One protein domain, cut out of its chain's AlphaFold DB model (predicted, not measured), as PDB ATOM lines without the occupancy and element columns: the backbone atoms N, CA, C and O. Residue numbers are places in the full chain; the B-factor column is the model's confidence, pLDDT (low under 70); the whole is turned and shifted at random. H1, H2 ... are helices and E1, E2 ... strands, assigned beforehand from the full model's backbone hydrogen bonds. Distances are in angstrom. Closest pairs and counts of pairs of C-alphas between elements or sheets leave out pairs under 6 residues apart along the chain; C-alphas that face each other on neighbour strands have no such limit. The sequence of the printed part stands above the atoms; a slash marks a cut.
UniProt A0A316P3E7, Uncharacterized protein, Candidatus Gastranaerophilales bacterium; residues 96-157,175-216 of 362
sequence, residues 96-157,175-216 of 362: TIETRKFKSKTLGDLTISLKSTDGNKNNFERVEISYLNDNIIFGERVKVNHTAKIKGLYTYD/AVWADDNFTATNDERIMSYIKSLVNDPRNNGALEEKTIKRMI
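AT A GLANCE: This is residues 96 to 157 and 175 to 216 of the 362 residues of an uncharacterized protein of Candidatus Gastranaerophilales bacterium (UniProt A0A316P3E7). A single strongly twisted sheet of seven strands curls round one helix, H1, and two arms of paired strands reach away from that core: the far end of the hairpin E3 and E4, with the turn at residues 138 and 139, and the last parts of E4 and E7, side by side. The long strand E4 bends sharply and belongs to both arms, while the hairpin E1 and E2 covers another side of H1. The 104 printed residues hold seven named strands and one named helix, in the order E1 E2 E3 E4 E5 E6 H1 E7, and the class is mostly strand. The sheet is branched and mixed, with E4 and E7 parallel and its other neighbour pairs antiparallel. The whole is compact by its radius of gyration of the C-alphas, 14.8 A, and flat, with spans of 46 by 42 by 22 A.

IN THESE COORDINATES: E4, residues 140 to 157, is the longest strand, 40.3 A from first to last C-alpha, and bends by 81 degrees at residue 151. E3, residues 126 to 137, measures 30.0 A and bends by 67 degrees at residue 134. E2 is residues 108 to 116, 26.0 A, and E1 is residues 96 to 104, 21.8 A, with C-alpha 96 at (53.885, 33.119, 26.249). E7, residues 208 to 216, measures 24.3 A and ends with C-alpha 216 at (50.851, 1.455, 1.920). E5 is residues 175 to 178 and E6 residues 183 to 185. H1, residues 188 to 198, measures 14.9 A and has C-alpha 188 at (37.811, 19.664, 14.467).

HOW THE PARTS SIT: E1 to E4 form a meander, each strand the antiparallel neighbour of the one before: N 100 and O 112 are 2.8 A apart, N 113 and O 128 2.8 A, and N 131 and O 146 3.0 A, within hydrogen-bond range. E4 has staggered pairing, with E3 over its residues 140 to 150, E5 over 150 to 154 and E7 over 152 to 157. E3 and E7 lie on one side of E4 and E5 on the other side. N 151 and O 177 are 2.8 A apart, and N 155 and O 210 2.8 A. The hairpin E5 and E6 has N 176 and O 185 at 2.8 A. H1 is on the sheet; the closest C-alphas of H1 and E5 are those of Met 191 and Val 176, 6.2 A, and of H1 and E7 those of Val 198 and Glu 208, 5.8 A. E2 and H1 are near each other. E1 and E7 are apart. In H1 every O i to N i+4 pair is within hydrogen-bond range.

THE WHOLE: The C-alphas farthest apart, of Gly 139 and Pro 201, are 47.1 A apart. Residues 158 to 174 are not printed, with 11.7 A between C-alphas 157 and 175. Of the links that are printed whole, none is long. Mean pLDDT of the printed part is 82.9, with residues 134 to 140 and 179 to 184 under 70.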
ATOM      1  N   THR A  96      55.269  33.359  26.673       86.62
ATOM      2  CA  THR A  96      53.885  33.119  26.249       86.62
ATOM      3  C   THR A  96      53.241  34.429  25.824       86.62
ATOM      4  O   THR A  96      53.176  35.369  26.614       86.62
ATOM      5  N   ILE A  97      52.747  34.468  24.594       88.75
ATOM      6  CA  ILE A  97      52.082  35.637  24.011       88.75
ATOM      7  C   ILE A  97      50.573  35.502  24.164       88.75
ATOM      8  O   ILE A  97      49.886  36.444  24.542       88.75
ATOM      9  N   GLU A  98      50.064  34.306  23.885       90.00
ATOM     10  CA  GLU A  98      48.641  34.007  23.877       90.00
ATOM     11  C   GLU A  98      48.438  32.556  24.323       90.00
ATOM     12  O   GLU A  98      49.257  31.680  24.034       90.00
ATOM     13  N   THR A  99      47.347  32.305  25.042       91.25
ATOM     14  CA  THR A  99      46.925  30.954  25.418       91.25
ATOM     15  C   THR A  99      45.451  30.780  25.138       91.25
ATOM     16  O   THR A  99      44.649  31.644  25.496       91.25
ATOM     17  N   ARG A 100      45.077  29.620  24.607       90.81
ATOM     18  CA  ARG A 100      43.685  29.238  24.408       90.81
ATOM     19  C   ARG A 100      43.422  27.875  25.021       90.81
ATOM     20  O   ARG A 100      44.147  26.920  24.766       90.81
ATOM     21  N   LYS A 101      42.371  27.791  25.832       91.00
ATOM     22  CA  LYS A 101      41.942  26.550  26.478       91.00
ATOM     23  C   LYS A 101      40.878  25.855  25.640       91.00
ATOM     24  O   LYS A 101      40.016  26.517  25.063       91.00
ATOM     25  N   PHE A 102      40.927  24.532  25.616       87.31
ATOM     26  CA  PHE A 102      39.908  23.678  25.026       87.31
ATOM     27  C   PHE A 102      39.586  22.540  25.991       87.31
ATOM     28  O   PHE A 102      40.390  22.188  26.851       87.31
ATOM     29  N   LYS A 103      38.405  21.954  25.812       85.38
ATOM     30  CA  LYS A 103      38.002  20.727  26.490       85.38
ATOM     31  C   LYS A 103      37.854  19.635  25.440       85.38
ATOM     32  O   LYS A 103      36.883  19.662  24.679       85.38
ATOM     33  N   SER A 104      38.830  18.738  25.368       79.00
ATOM     34  CA  SER A 104      38.781  17.545  24.524       79.00
ATOM     35  C   SER A 104      38.121  16.405  25.286       79.00
ATOM     36  O   SER A 104      38.288  16.273  26.499       79.00
ATOM     37  N   LYS A 105      37.376  15.562  24.574       75.62
ATOM     38  CA  LYS A 105      36.802  14.345  25.160       75.62
ATOM     39  C   LYS A 105      37.875  13.330  25.544       75.62
ATOM     40  O   LYS A 105      37.690  12.611  26.516       75.62
ATOM     41  N   THR A 106      38.972  13.272  24.791       72.81
ATOM     42  CA  THR A 106      40.004  12.240  24.956       72.81
ATOM     43  C   THR A 106      41.190  12.710  25.785       72.81
ATOM     44  O   THR A 106      41.740  11.927  26.549       72.81
ATOM     45  N   LEU A 107      41.560  13.990  25.682       72.88
ATOM     46  CA  LEU A 107      42.685  14.568  26.432       72.88
ATOM     47  C   LEU A 107      42.255  15.419  27.636       72.88
ATOM     48  O   LEU A 107      43.103  15.986  28.321       72.88
ATOM     49  N   GLY A 108      40.948  15.546  27.883       78.19
ATOM     50  CA  GLY A 108      40.416  16.397  28.941       78.19
ATOM     51  C   GLY A 108      40.693  17.882  28.693       78.19
ATOM     52  O   GLY A 108      40.582  18.382  27.568       78.19
ATOM     53  N   ASP A 109      41.023  18.607  29.758       83.69
ATOM     54  CA  ASP A 109      41.351  20.027  29.669       83.69
ATOM     55  C   ASP A 109      42.744  20.212  29.060       83.69
ATOM     56  O   ASP A 109      43.759  19.799  29.625       83.69
ATOM     57  N   LEU A 110      42.789  20.885  27.911       85.69
ATOM     58  CA  LEU A 110      44.023  21.180  27.194       85.69
ATOM     59  C   LEU A 110      44.201  22.682  26.990       85.69
ATOM     60  O   LEU A 110      43.247  23.454  26.870       85.69
ATOM     61  N   THR A 111      45.453  23.106  26.916       89.19
ATOM     62  CA  THR A 111      45.833  24.491  26.648       89.19
ATOM     63  C   THR A 111      46.779  24.533  25.465       89.19
ATOM     64  O   THR A 111      47.776  23.821  25.440       89.19
ATOM     65  N   ILE A 112      46.482  25.397  24.501       90.81
ATOM     66  CA  ILE A 112      47.373  25.722  23.393       90.81
ATOM     67  C   ILE A 112      48.024  27.064  23.691       90.81
ATOM     68  O   ILE A 112      47.322  28.036  23.968       90.81
ATOM     69  N   SER A 113      49.351  27.116  23.657       91.81
ATOM     70  CA  SER A 113      50.138  28.304  23.995       91.81
ATOM     71  C   SER A 113      51.002  28.738  22.820       91.81
ATOM     72  O   SER A 113      51.752  27.931  22.278       91.81
ATOM     73  N   LEU A 114      50.935  30.019  22.466       93.12
ATOM     74  CA  LEU A 114      51.787  30.655  21.466       93.12
ATOM     75  C   LEU A 114      52.998  31.252  22.183       93.12
ATOM     76  O   LEU A 114      52.850  31.985  23.167       93.12
ATOM     77  N   LYS A 115      54.194  30.927  21.710       91.56
ATOM     78  CA  LYS A 115      55.469  31.271  22.337       91.56
ATOM     79  C   LYS A 115      56.332  32.052  21.353       91.56
ATOM     80  O   LYS A 115      56.573  31.581  20.241       91.56
ATOM     81  N   SER A 116      56.850  33.189  21.806       90.00
ATOM     82  CA  SER A 116      57.979  33.852  21.151       90.00
ATOM     83  C   SER A 116      59.273  33.362  21.785       90.00
ATOM     84  O   SER A 116      59.412  33.342  23.011       90.00
ATOM     85  N   THR A 117      60.206  32.930  20.946       87.06
ATOM     86  CA  THR A 117      61.521  32.432  21.382       87.06
ATOM     87  C   THR A 117      62.590  33.522  21.381       87.06
ATOM     88  O   THR A 117      63.592  33.393  22.078       87.06
ATOM     89  N   ASP A 118      62.351  34.616  20.662       83.69
ATOM     90  CA  ASP A 118      63.213  35.798  20.569       83.69
ATOM     91  C   ASP A 118      62.756  36.966  21.474       83.69
ATOM     92  O   ASP A 118      63.433  37.988  21.573       83.69
ATOM     93  N   GLY A 119      61.621  36.815  22.166       78.62
ATOM     94  CA  GLY A 119      61.013  37.826  23.034       78.62
ATOM     95  C   GLY A 119      60.118  38.846  22.315       78.62
ATOM     96  O   GLY A 119      59.523  39.699  22.985       78.62
ATOM     97  N   ASN A 120      59.983  38.777  20.989       83.44
ATOM     98  CA  ASN A 120      59.077  39.621  20.221       83.44
ATOM     99  C   ASN A 120      57.612  39.200  20.433       83.44
ATOM    100  O   ASN A 120      57.163  38.140  20.026       83.44
ATOM    101  N   LYS A 121      56.813  40.068  21.057       82.75
ATOM    102  CA  LYS A 121      55.396  39.773  21.347       82.75
ATOM    103  C   LYS A 121      54.475  39.869  20.122       82.75
ATOM    104  O   LYS A 121      53.286  39.588  20.249       82.75
ATOM    105  N   ASN A 122      54.994  40.298  18.970       86.94
ATOM    106  CA  ASN A 122      54.206  40.508  17.753       86.94
ATOM    107  C   ASN A 122      54.190  39.293  16.819       86.94
ATOM    108  O   ASN A 122      53.421  39.285  15.865       86.94
ATOM    109  N   ASN A 123      55.025  38.288  17.061       90.56
ATOM    110  CA  ASN A 123      55.109  37.066  16.271       90.56
ATOM    111  C   ASN A 123      55.317  35.858  17.194       90.56
ATOM    112  O   ASN A 123      55.615  36.018  18.369       90.56
ATOM    113  N   PHE A 124      55.114  34.646  16.690       92.75
ATOM    114  CA  PHE A 124      55.393  33.423  17.437       92.75
ATOM    115  C   PHE A 124      56.207  32.446  16.589       92.75
ATOM    116  O   PHE A 124      55.902  32.223  15.418       92.75
ATOM    117  N   GLU A 125      57.215  31.822  17.205       92.06
ATOM    118  CA  GLU A 125      58.086  30.802  16.592       92.06
ATOM    119  C   GLU A 125      57.780  29.392  17.116       92.06
ATOM    120  O   GLU A 125      58.315  28.396  16.621       92.06
ATOM    121  N   ARG A 126      56.928  29.276  18.141       90.69
ATOM    122  CA  ARG A 126      56.582  27.992  18.751       90.69
ATOM    123  C   ARG A 126      55.143  27.978  19.244       90.69
ATOM    124  O   ARG A 126      54.669  28.930  19.851       90.69
ATOM    125  N   VAL A 127      54.466  26.859  19.019       91.38
ATOM    126  CA  VAL A 127      53.139  26.586  19.574       91.38
ATOM    127  C   VAL A 127      53.228  25.306  20.388       91.38
ATOM    128  O   VAL A 127      53.864  24.349  19.962       91.38
ATOM    129  N   GLU A 128      52.630  25.285  21.570       90.44
ATOM    130  CA  GLU A 128      52.644  24.133  22.472       90.44
ATOM    131  C   GLU A 128      51.224  23.700  22.802       90.44
ATOM    132  O   GLU A 128      50.357  24.548  22.996       90.44
ATOM    133  N   ILE A 129      51.004  22.393  22.899       86.19
ATOM    134  CA  ILE A 129      49.813  21.800  23.499       86.19
ATOM    135  C   ILE A 129      50.194  21.212  24.855       86.19
ATOM    136  O   ILE A 129      51.146  20.439  24.950       86.19
ATOM    137  N   SER A 130      49.443  21.575  25.890       86.62
ATOM    138  CA  SER A 130      49.610  21.074  27.253       86.62
ATOM    139  C   SER A 130      48.312  20.451  27.752       86.62
ATOM    140  O   SER A 130      47.259  21.073  27.618       86.62
ATOM    141  N   TYR A 131      48.376  19.259  28.335       82.69
ATOM    142  CA  TYR A 131      47.231  18.566  28.932       82.69
ATOM    143  C   TYR A 131      47.686  17.672  30.088       82.69
ATOM    144  O   TYR A 131      48.846  17.266  30.162       82.69
ATOM    145  N   LEU A 132      46.768  17.366  31.001       80.50
ATOM    146  CA  LEU A 132      47.023  16.422  32.085       80.50
ATOM    147  C   LEU A 132      46.689  15.010  31.610       80.50
ATOM    148  O   LEU A 132      45.593  14.777  31.109       80.50
ATOM    149  N   ASN A 133      47.617  14.077  31.796       70.81
ATOM    150  CA  ASN A 133      47.375  12.659  31.565       70.81
ATOM    151  C   ASN A 133      47.630  11.868  32.849       70.81
ATOM    152  O   ASN A 133      48.570  12.169  33.589       70.81
ATOM    153  N   ASP A 134      46.807  10.854  33.097       68.75
ATOM    154  CA  ASP A 134      47.039   9.914  34.187       68.75
ATOM    155  C   ASP A 134      48.137   8.938  33.756       68.75
ATOM    156  O   ASP A 134      48.027   8.261  32.736       68.75
ATOM    157  N   ASN A 135      49.212   8.868  34.532       64.56
ATOM    158  CA  ASN A 135      50.307   7.939  34.309       64.56
ATOM    159  C   ASN A 135      50.426   6.992  35.504       64.56
ATOM    160  O   ASN A 135      50.143   7.393  36.632       64.56
ATOM    161  N   ILE A 136      50.836   5.743  35.280       63.88
ATOM    162  CA  ILE A 136      51.064   4.794  36.376       63.88
ATOM    163  C   ILE A 136      52.553   4.792  36.700       63.88
ATOM    164  O   ILE A 136      53.365   4.284  35.928       63.88
ATOM    165  N   ILE A 137      52.912   5.355  37.849       62.25
ATOM    166  CA  ILE A 137      54.290   5.395  38.335       62.25
ATOM    167  C   ILE A 137      54.314   4.612  39.647       62.25
ATOM    168  O   ILE A 137      53.581   4.930  40.575       62.25
ATOM    169  N   PHE A 138      55.104   3.536  39.694       68.50
ATOM    170  CA  PHE A 138      55.178   2.618  40.844       68.50
ATOM    171  C   PHE A 138      53.821   2.045  41.310       68.50
ATOM    172  O   PHE A 138      53.650   1.727  42.481       68.50
ATOM    173  N   GLY A 139      52.863   1.872  40.392       68.06
ATOM    174  CA  GLY A 139      51.534   1.328  40.703       68.06
ATOM    175  C   GLY A 139      50.504   2.369  41.157       68.06
ATOM    176  O   GLY A 139      49.340   2.020  41.333       68.06
ATOM    177  N   GLU A 140      50.890   3.640  41.277       62.94
ATOM    178  CA  GLU A 140      49.990   4.744  41.612       62.94
ATOM    179  C   GLU A 140      49.632   5.566  40.371       62.94
ATOM    180  O   GLU A 140      50.471   5.794  39.495       62.94
ATOM    181  N   ARG A 141      48.377   6.033  40.295       73.06
ATOM    182  CA  ARG A 141      47.937   6.975  39.256       73.06
ATOM    183  C   ARG A 141      48.396   8.382  39.624       73.06
ATOM    184  O   ARG A 141      47.891   8.971  40.575       73.06
ATOM    185  N   VAL A 142      49.315   8.928  38.839       73.81
ATOM    186  CA  VAL A 142      49.853  10.282  38.991       73.81
ATOM    187  C   VAL A 142      49.442  11.122  37.786       73.81
ATOM    188  O   VAL A 142      49.671  10.726  36.644       73.81
ATOM    189  N   LYS A 143      48.875  12.309  38.031       74.25
ATOM    190  CA  LYS A 143      48.588  13.284  36.971       74.25
ATOM    191  C   LYS A 143      49.878  13.955  36.527       74.25
ATOM    192  O   LYS A 143      50.471  14.729  37.276       74.25
ATOM    193  N   VAL A 144      50.293  13.694  35.296       71.94
ATOM    194  CA  VAL A 144      51.474  14.310  34.690       71.94
ATOM    195  C   VAL A 144      51.020  15.339  33.665       71.94
ATOM    196  O   VAL A 144      50.204  15.048  32.793       71.94
ATOM    197  N   ASN A 145      51.552  16.559  33.764       78.25
ATOM    198  CA  ASN A 145      51.355  17.570  32.731       78.25
ATOM    199  C   ASN A 145      52.238  17.234  31.530       78.25
ATOM    200  O   ASN A 145      53.459  17.381  31.586       78.25
ATOM    201  N   HIS A 146      51.614  16.791  30.449       79.94
ATOM    202  CA  HIS A 146      52.284  16.556  29.189       79.94
ATOM    203  C   HIS A 146      52.281  17.848  28.381       79.94
ATOM    204  O   HIS A 146      51.236  18.467  28.207       79.94
ATOM    205  N   THR A 147      53.442  18.274  27.885       82.94
ATOM    206  CA  THR A 147      53.552  19.426  26.982       82.94
ATOM    207  C   THR A 147      54.350  19.031  25.756       82.94
ATOM    208  O   THR A 147      55.484  18.579  25.883       82.94
ATOM    209  N   ALA A 148      53.765  19.222  24.579       82.19
ATOM    210  CA  ALA A 148      54.398  18.921  23.304       82.19
ATOM    211  C   ALA A 148      54.360  20.150  22.391       82.19
ATOM    212  O   ALA A 148      53.392  20.913  22.394       82.19
ATOM    213  N   LYS A 149      55.411  20.353  21.595       86.62
ATOM    214  CA  LYS A 149      55.433  21.412  20.580       86.62
ATOM    215  C   LYS A 149      54.614  20.965  19.374       86.62
ATOM    216  O   LYS A 149      54.826  19.876  18.869       86.62
ATOM    217  N   ILE A 150      53.697  21.795  18.899       88.62
ATOM    218  CA  ILE A 150      52.899  21.542  17.699       88.62
ATOM    219  C   ILE A 150      53.728  21.933  16.472       88.62
ATOM    220  O   ILE A 150      54.262  23.039  16.417       88.62
ATOM    221  N   LYS A 151      53.814  21.037  15.485       84.94
ATOM    222  CA  LYS A 151      54.451  21.291  14.182       84.94
ATOM    223  C   LYS A 151      53.487  21.917  13.179       84.94
ATOM    224  O   LYS A 151      53.890  22.719  12.343       84.94
ATOM    225  N   GLY A 152      52.212  21.535  13.227       87.62
ATOM    226  CA  GLY A 152      51.254  21.990  12.228       87.62
ATOM    227  C   GLY A 152      50.034  21.101  12.058       87.62
ATOM    228  O   GLY A 152      49.773  20.191  12.850       87.62
ATOM    229  N   LEU A 153      49.293  21.387  10.989       87.25
ATOM    230  CA  LEU A 153      48.148  20.604  10.541       87.25
ATOM    231  C   LEU A 153      48.572  19.749   9.347       87.25
ATOM    232  O   LEU A 153      48.806  20.277   8.257       87.25
ATOM    233  N   TYR A 154      48.665  18.433   9.533       84.62
ATOM    234  CA  TYR A 154      49.073  17.536   8.453       84.62
ATOM    235  C   TYR A 154      47.903  16.695   7.956       84.62
ATOM    236  O   TYR A 154      47.123  16.142   8.733       84.62
ATOM    237  N   THR A 155      47.816  16.577   6.633       84.62
ATOM    238  CA  THR A 155      46.954  15.621   5.940       84.62
ATOM    239  C   THR A 155      47.820  14.498   5.387       84.62
ATOM    240  O   THR A 155      48.627  14.719   4.487       84.62
ATOM    241  N   TYR A 156      47.643  13.285   5.893       78.94
ATOM    242  CA  TYR A 156      48.242  12.089   5.316       78.94
ATOM    243  C   TYR A 156      47.277  11.490   4.308       78.94
ATOM    244  O   TYR A 156      46.193  11.046   4.664       78.94
ATOM    245  N   ASP A 157      47.663  11.514   3.043       83.25
ATOM    246  CA  ASP A 157      46.868  11.013   1.932       83.25
ATOM    247  C   ASP A 157      47.374   9.619   1.558       83.25
ATOM    248  O   ASP A 157      48.386   9.474   0.859       83.25
ATOM    249  N   ALA A 175      45.098  15.536  11.074       83.06
ATOM    250  CA  ALA A 175      45.315  15.758  12.496       83.06
ATOM    251  C   ALA A 175      46.299  16.902  12.760       83.06
ATOM    252  O   ALA A 175      47.056  17.318  11.877       83.06
ATOM    253  N   VAL A 176      46.307  17.378  14.003       82.88
ATOM    254  CA  VAL A 176      47.366  18.227  14.552       82.88
ATOM    255  C   VAL A 176      48.540  17.344  14.960       82.88
ATOM    256  O   VAL A 176      48.366  16.374  15.700       82.88
ATOM    257  N   TRP A 177      49.736  17.696  14.499       79.75
ATOM    258  CA  TRP A 177      50.962  16.949  14.776       79.75
ATOM    259  C   TRP A 177      51.854  17.685  15.757       79.75
ATOM    260  O   TRP A 177      52.000  18.905  15.667       79.75
ATOM    261  N   ALA A 178      52.468  16.931  16.666       74.69
ATOM    262  CA  ALA A 178      53.435  17.446  17.620       74.69
ATOM    263  C   ALA A 178      54.844  16.863  17.405       74.69
ATOM    264  O   ALA A 178      55.038  15.899  16.657       74.69
ATOM    265  N   ASP A 179      55.839  17.486  18.036       66.25
ATOM    266  CA  ASP A 179      57.177  16.931  18.231       66.25
ATOM    267  C   ASP A 179      57.078  15.577  18.958       66.25
ATOM    268  O   ASP A 179      56.069  15.270  19.592       66.25
ATOM    269  N   ASP A 180      58.091  14.730  18.771       52.16
ATOM    270  CA  ASP A 180      58.099  13.303  19.147       52.16
ATOM    271  C   ASP A 180      57.155  12.401  18.337       52.16
ATOM    272  O   ASP A 180      56.881  11.262  18.713       52.16
ATOM    273  N   ASN A 181      56.727  12.866  17.158       52.50
ATOM    274  CA  ASN A 181      56.036  12.053  16.151       52.50
ATOM    275  C   ASN A 181      54.689  11.483  16.620       52.50
ATOM    276  O   ASN A 181      54.227  10.463  16.107       52.50
ATOM    277  N   PHE A 182      54.055  12.166  17.572       63.16
ATOM    278  CA  PHE A 182      52.752  11.823  18.118       63.16
ATOM    279  C   PHE A 182      51.637  12.633  17.441       63.16
ATOM    280  O   PHE A 182      51.770  13.833  17.170       63.16
ATOM    281  N   THR A 183      50.505  11.973  17.186       60.59
ATOM    282  CA  THR A 183      49.279  12.649  16.747       60.59
ATOM    283  C   THR A 183      48.635  13.327  17.949       60.59
ATOM    284  O   THR A 183      48.059  12.653  18.796       60.59
ATOM    285  N   ALA A 184      48.711  14.656  18.018       64.38
ATOM    286  CA  ALA A 184      48.266  15.407  19.186       64.38
ATOM    287  C   ALA A 184      46.742  15.399  19.338       64.38
ATOM    288  O   ALA A 184      46.237  15.207  20.434       64.38
ATOM    289  N   THR A 185      45.997  15.634  18.254       75.75
ATOM    290  CA  THR A 185      44.525  15.599  18.260       75.75
ATOM    291  C   THR A 185      43.962  15.635  16.837       75.75
ATOM    292  O   THR A 185      44.598  16.157  15.920       75.75
ATOM    293  N   ASN A 186      42.749  15.122  16.657       78.94
ATOM    294  CA  ASN A 186      41.912  15.260  15.459       78.94
ATOM    295  C   ASN A 186      40.560  15.942  15.775       78.94
ATOM    296  O   ASN A 186      39.608  15.846  15.001       78.94
ATOM    297  N   ASP A 187      40.460  16.635  16.914       85.38
ATOM    298  CA  ASP A 187      39.300  17.462  17.245       85.38
ATOM    299  C   ASP A 187      39.181  18.612  16.235       85.38
ATOM    300  O   ASP A 187      40.073  19.460  16.126       85.38
ATOM    301  N   GLU A 188      38.066  18.667  15.509       87.38
ATOM    302  CA  GLU A 188      37.811  19.664  14.467       87.38
ATOM    303  C   GLU A 188      37.913  21.108  14.968       87.38
ATOM    304  O   GLU A 188      38.366  21.987  14.230       87.38
ATOM    305  N   ARG A 189      37.547  21.369  16.228       89.25
ATOM    306  CA  ARG A 189      37.612  22.707  16.836       89.25
ATOM    307  C   ARG A 189      39.059  23.136  17.021       89.25
ATOM    308  O   ARG A 189      39.418  24.278  16.728       89.25
ATOM    309  N   ILE A 190      39.893  22.206  17.482       88.56
ATOM    310  CA  ILE A 190      41.321  22.439  17.687       88.56
ATOM    311  C   ILE A 190      42.029  22.533  16.336       88.56
ATOM    312  O   ILE A 190      42.790  23.472  16.120       88.56
ATOM    313  N   MET A 191      41.727  21.634  15.396       89.62
ATOM    314  CA  MET A 191      42.263  21.694  14.034       89.62
ATOM    315  C   MET A 191      41.921  23.019  13.349       89.62
ATOM    316  O   MET A 191      42.792  23.625  12.730       89.62
ATOM    317  N   SER A 192      40.685  23.504  13.490       92.38
ATOM    318  CA  SER A 192      40.258  24.794  12.935       92.38
ATOM    319  C   SER A 192      41.024  25.961  13.556       92.38
ATOM    320  O   SER A 192      41.442  26.874  12.844       92.38
ATOM    321  N   TYR A 193      41.273  25.920  14.869       93.44
ATOM    322  CA  TYR A 193      42.099  26.926  15.530       93.44
ATOM    323  C   TYR A 193      43.553  26.884  15.049       93.44
ATOM    324  O   TYR A 193      44.075  27.914  14.631       93.44
ATOM    325  N   ILE A 194      44.189  25.710  15.013       93.19
ATOM    326  CA  ILE A 194      45.552  25.563  14.483       93.19
ATOM    327  C   ILE A 194      45.624  26.029  13.028       93.19
ATOM    328  O   ILE A 194      46.552  26.746  12.668       93.19
ATOM    329  N   LYS A 195      44.618  25.723  12.202       94.31
ATOM    330  CA  LYS A 195      44.539  26.220  10.825       94.31
ATOM    331  C   LYS A 195      44.467  27.744  10.751       94.31
ATOM    332  O   LYS A 195      45.076  28.340   9.865       94.31
ATOM    333  N   SER A 196      43.746  28.387  11.668       95.25
ATOM    334  CA  SER A 196      43.734  29.851  11.740       95.25
ATOM    335  C   SER A 196      45.109  30.411  12.115       95.25
ATOM    336  O   SER A 196      45.530  31.390  11.513       95.25
ATOM    337  N   LEU A 197      45.845  29.739  13.013       94.69
ATOM    338  CA  LEU A 197      47.204  30.125  13.396       94.69
ATOM    339  C   LEU A 197      48.228  29.907  12.277       94.69
ATOM    340  O   LEU A 197      49.138  30.714  12.139       94.69
ATOM    341  N   VAL A 198      48.080  28.866  11.450       93.81
ATOM    342  CA  VAL A 198      48.938  28.672  10.264       93.81
ATOM    343  C   VAL A 198      48.874  29.893   9.341       93.81
ATOM    344  O   VAL A 198      49.902  30.322   8.826       93.81
ATOM    345  N   ASN A 199      47.677  30.463   9.170       93.31
ATOM    346  CA  ASN A 199      47.421  31.621   8.309       93.31
ATOM    347  C   ASN A 199      47.559  32.971   9.034       93.31
ATOM    348  O   ASN A 199      47.300  34.016   8.436       93.31
ATOM    349  N   ASP A 200      47.915  32.966  10.319       94.25
ATOM    350  CA  ASP A 200      48.060  34.184  11.107       94.25
ATOM    351  C   ASP A 200      49.329  34.930  10.656       94.25
ATOM    352  O   ASP A 200      50.398  34.320  10.603       94.25
ATOM    353  N   PRO A 201      49.267  36.242  10.357       93.94
ATOM    354  CA  PRO A 201      50.450  37.021   9.981       93.94
ATOM    355  C   PRO A 201      51.542  37.045  11.065       93.94
ATOM    356  O   PRO A 201      52.687  37.374  10.769       93.94
ATOM    357  N   ARG A 202      51.205  36.700  12.315       94.00
ATOM    358  CA  ARG A 202      52.144  36.561  13.436       94.00
ATOM    359  C   ARG A 202      52.920  35.233  13.403       94.00
ATOM    360  O   ARG A 202      53.874  35.087  14.162       94.00
ATOM    361  N   ASN A 203      52.532  34.262  12.573       92.69
ATOM    362  CA  ASN A 203      53.206  32.965  12.468       92.69
ATOM    363  C   ASN A 203      54.586  33.117  11.809       92.69
ATOM    364  O   ASN A 203      54.691  33.261  10.592       92.69
ATOM    365  N   ASN A 204      55.658  33.031  12.595       91.56
ATOM    366  CA  ASN A 204      57.036  33.164  12.120       91.56
ATOM    367  C   ASN A 204      57.659  31.794  11.800       91.56
ATOM    368  O   ASN A 204      58.735  31.444  12.280       91.56
ATOM    369  N   GLY A 205      56.930  30.969  11.041       86.69
ATOM    370  CA  GLY A 205      57.341  29.600  10.701       86.69
ATOM    371  C   GLY A 205      57.161  28.577  11.830       86.69
ATOM    372  O   GLY A 205      57.728  27.489  11.762       86.69
ATOM    373  N   ALA A 206      56.373  28.901  12.860       88.25
ATOM    374  CA  ALA A 206      56.076  27.992  13.965       88.25
ATOM    375  C   ALA A 206      55.201  26.807  13.537       88.25
ATOM    376  O   ALA A 206      55.356  25.704  14.057       88.25
ATOM    377  N   LEU A 207      54.254  27.068  12.633       92.31
ATOM    378  CA  LEU A 207      53.271  26.105  12.154       92.31
ATOM    379  C   LEU A 207      53.243  26.065  10.630       92.31
ATOM    380  O   LEU A 207      53.292  27.108   9.978       92.31
ATOM    381  N   GLU A 208      53.041  24.874  10.076       90.62
ATOM    382  CA  GLU A 208      52.787  24.676   8.649       90.62
ATOM    383  C   GLU A 208      51.515  23.836   8.404       90.62
ATOM    384  O   GLU A 208      51.088  23.046   9.252       90.62
ATOM    385  N   GLU A 209      50.903  23.985   7.227       92.19
ATOM    386  CA  GLU A 209      49.885  23.058   6.716       92.19
ATOM    387  C   GLU A 209      50.511  22.237   5.586       92.19
ATOM    388  O   GLU A 209      51.032  22.789   4.615       92.19
ATOM    389  N   LYS A 210      50.492  20.906   5.714       87.19
ATOM    390  CA  LYS A 210      51.196  20.013   4.786       87.19
ATOM    391  C   LYS A 210      50.358  18.802   4.417       87.19
ATOM    392  O   LYS A 210      49.738  18.176   5.271       87.19
ATOM    393  N   THR A 211      50.409  18.421   3.142       85.88
ATOM    394  CA  THR A 211      49.852  17.150   2.665       85.88
ATOM    395  C   THR A 211      50.980  16.182   2.336       85.88
ATOM    396  O   THR A 211      51.827  16.469   1.490       85.88
ATOM    397  N   ILE A 212      50.984  15.022   2.988       79.81
ATOM    398  CA  ILE A 212      51.989  13.974   2.825       79.81
ATOM    399  C   ILE A 212      51.324  12.783   2.140       79.81
ATOM    400  O   ILE A 212      50.449  12.133   2.705       79.81
ATOM    401  N   LYS A 213      51.752  12.481   0.912       82.44
ATOM    402  CA  LYS A 213      51.280  11.299   0.183       82.44
ATOM    403  C   LYS A 213      52.002  10.060   0.700       82.44
ATOM    404  O   LYS A 213      53.235  10.036   0.725       82.44
ATOM    405  N   ARG A 214      51.254   9.026   1.080       78.25
ATOM    406  CA  ARG A 214      51.800   7.750   1.557       78.25
ATOM    407  C   ARG A 214      51.258   6.600   0.724       78.25
ATOM    408  O   ARG A 214      50.074   6.541   0.420       78.25
ATOM    409  N   MET A 215      52.149   5.688   0.358       80.12
ATOM    410  CA  MET A 215      51.785   4.429  -0.284       80.12
ATOM    411  C   MET A 215      51.966   3.316   0.739       80.12
ATOM    412  O   MET A 215      53.053   3.178   1.307       80.12
ATOM    413  N   ILE A 216      50.898   2.566   0.971       79.94
ATOM    414  CA  ILE A 216      50.851   1.455   1.920       79.94
ATOM    415  C   ILE A 216      50.412   0.201   1.181       79.94
ATOM    416  O   ILE A 216      49.758   0.298   0.145       79.94
TER     417      ILE A 216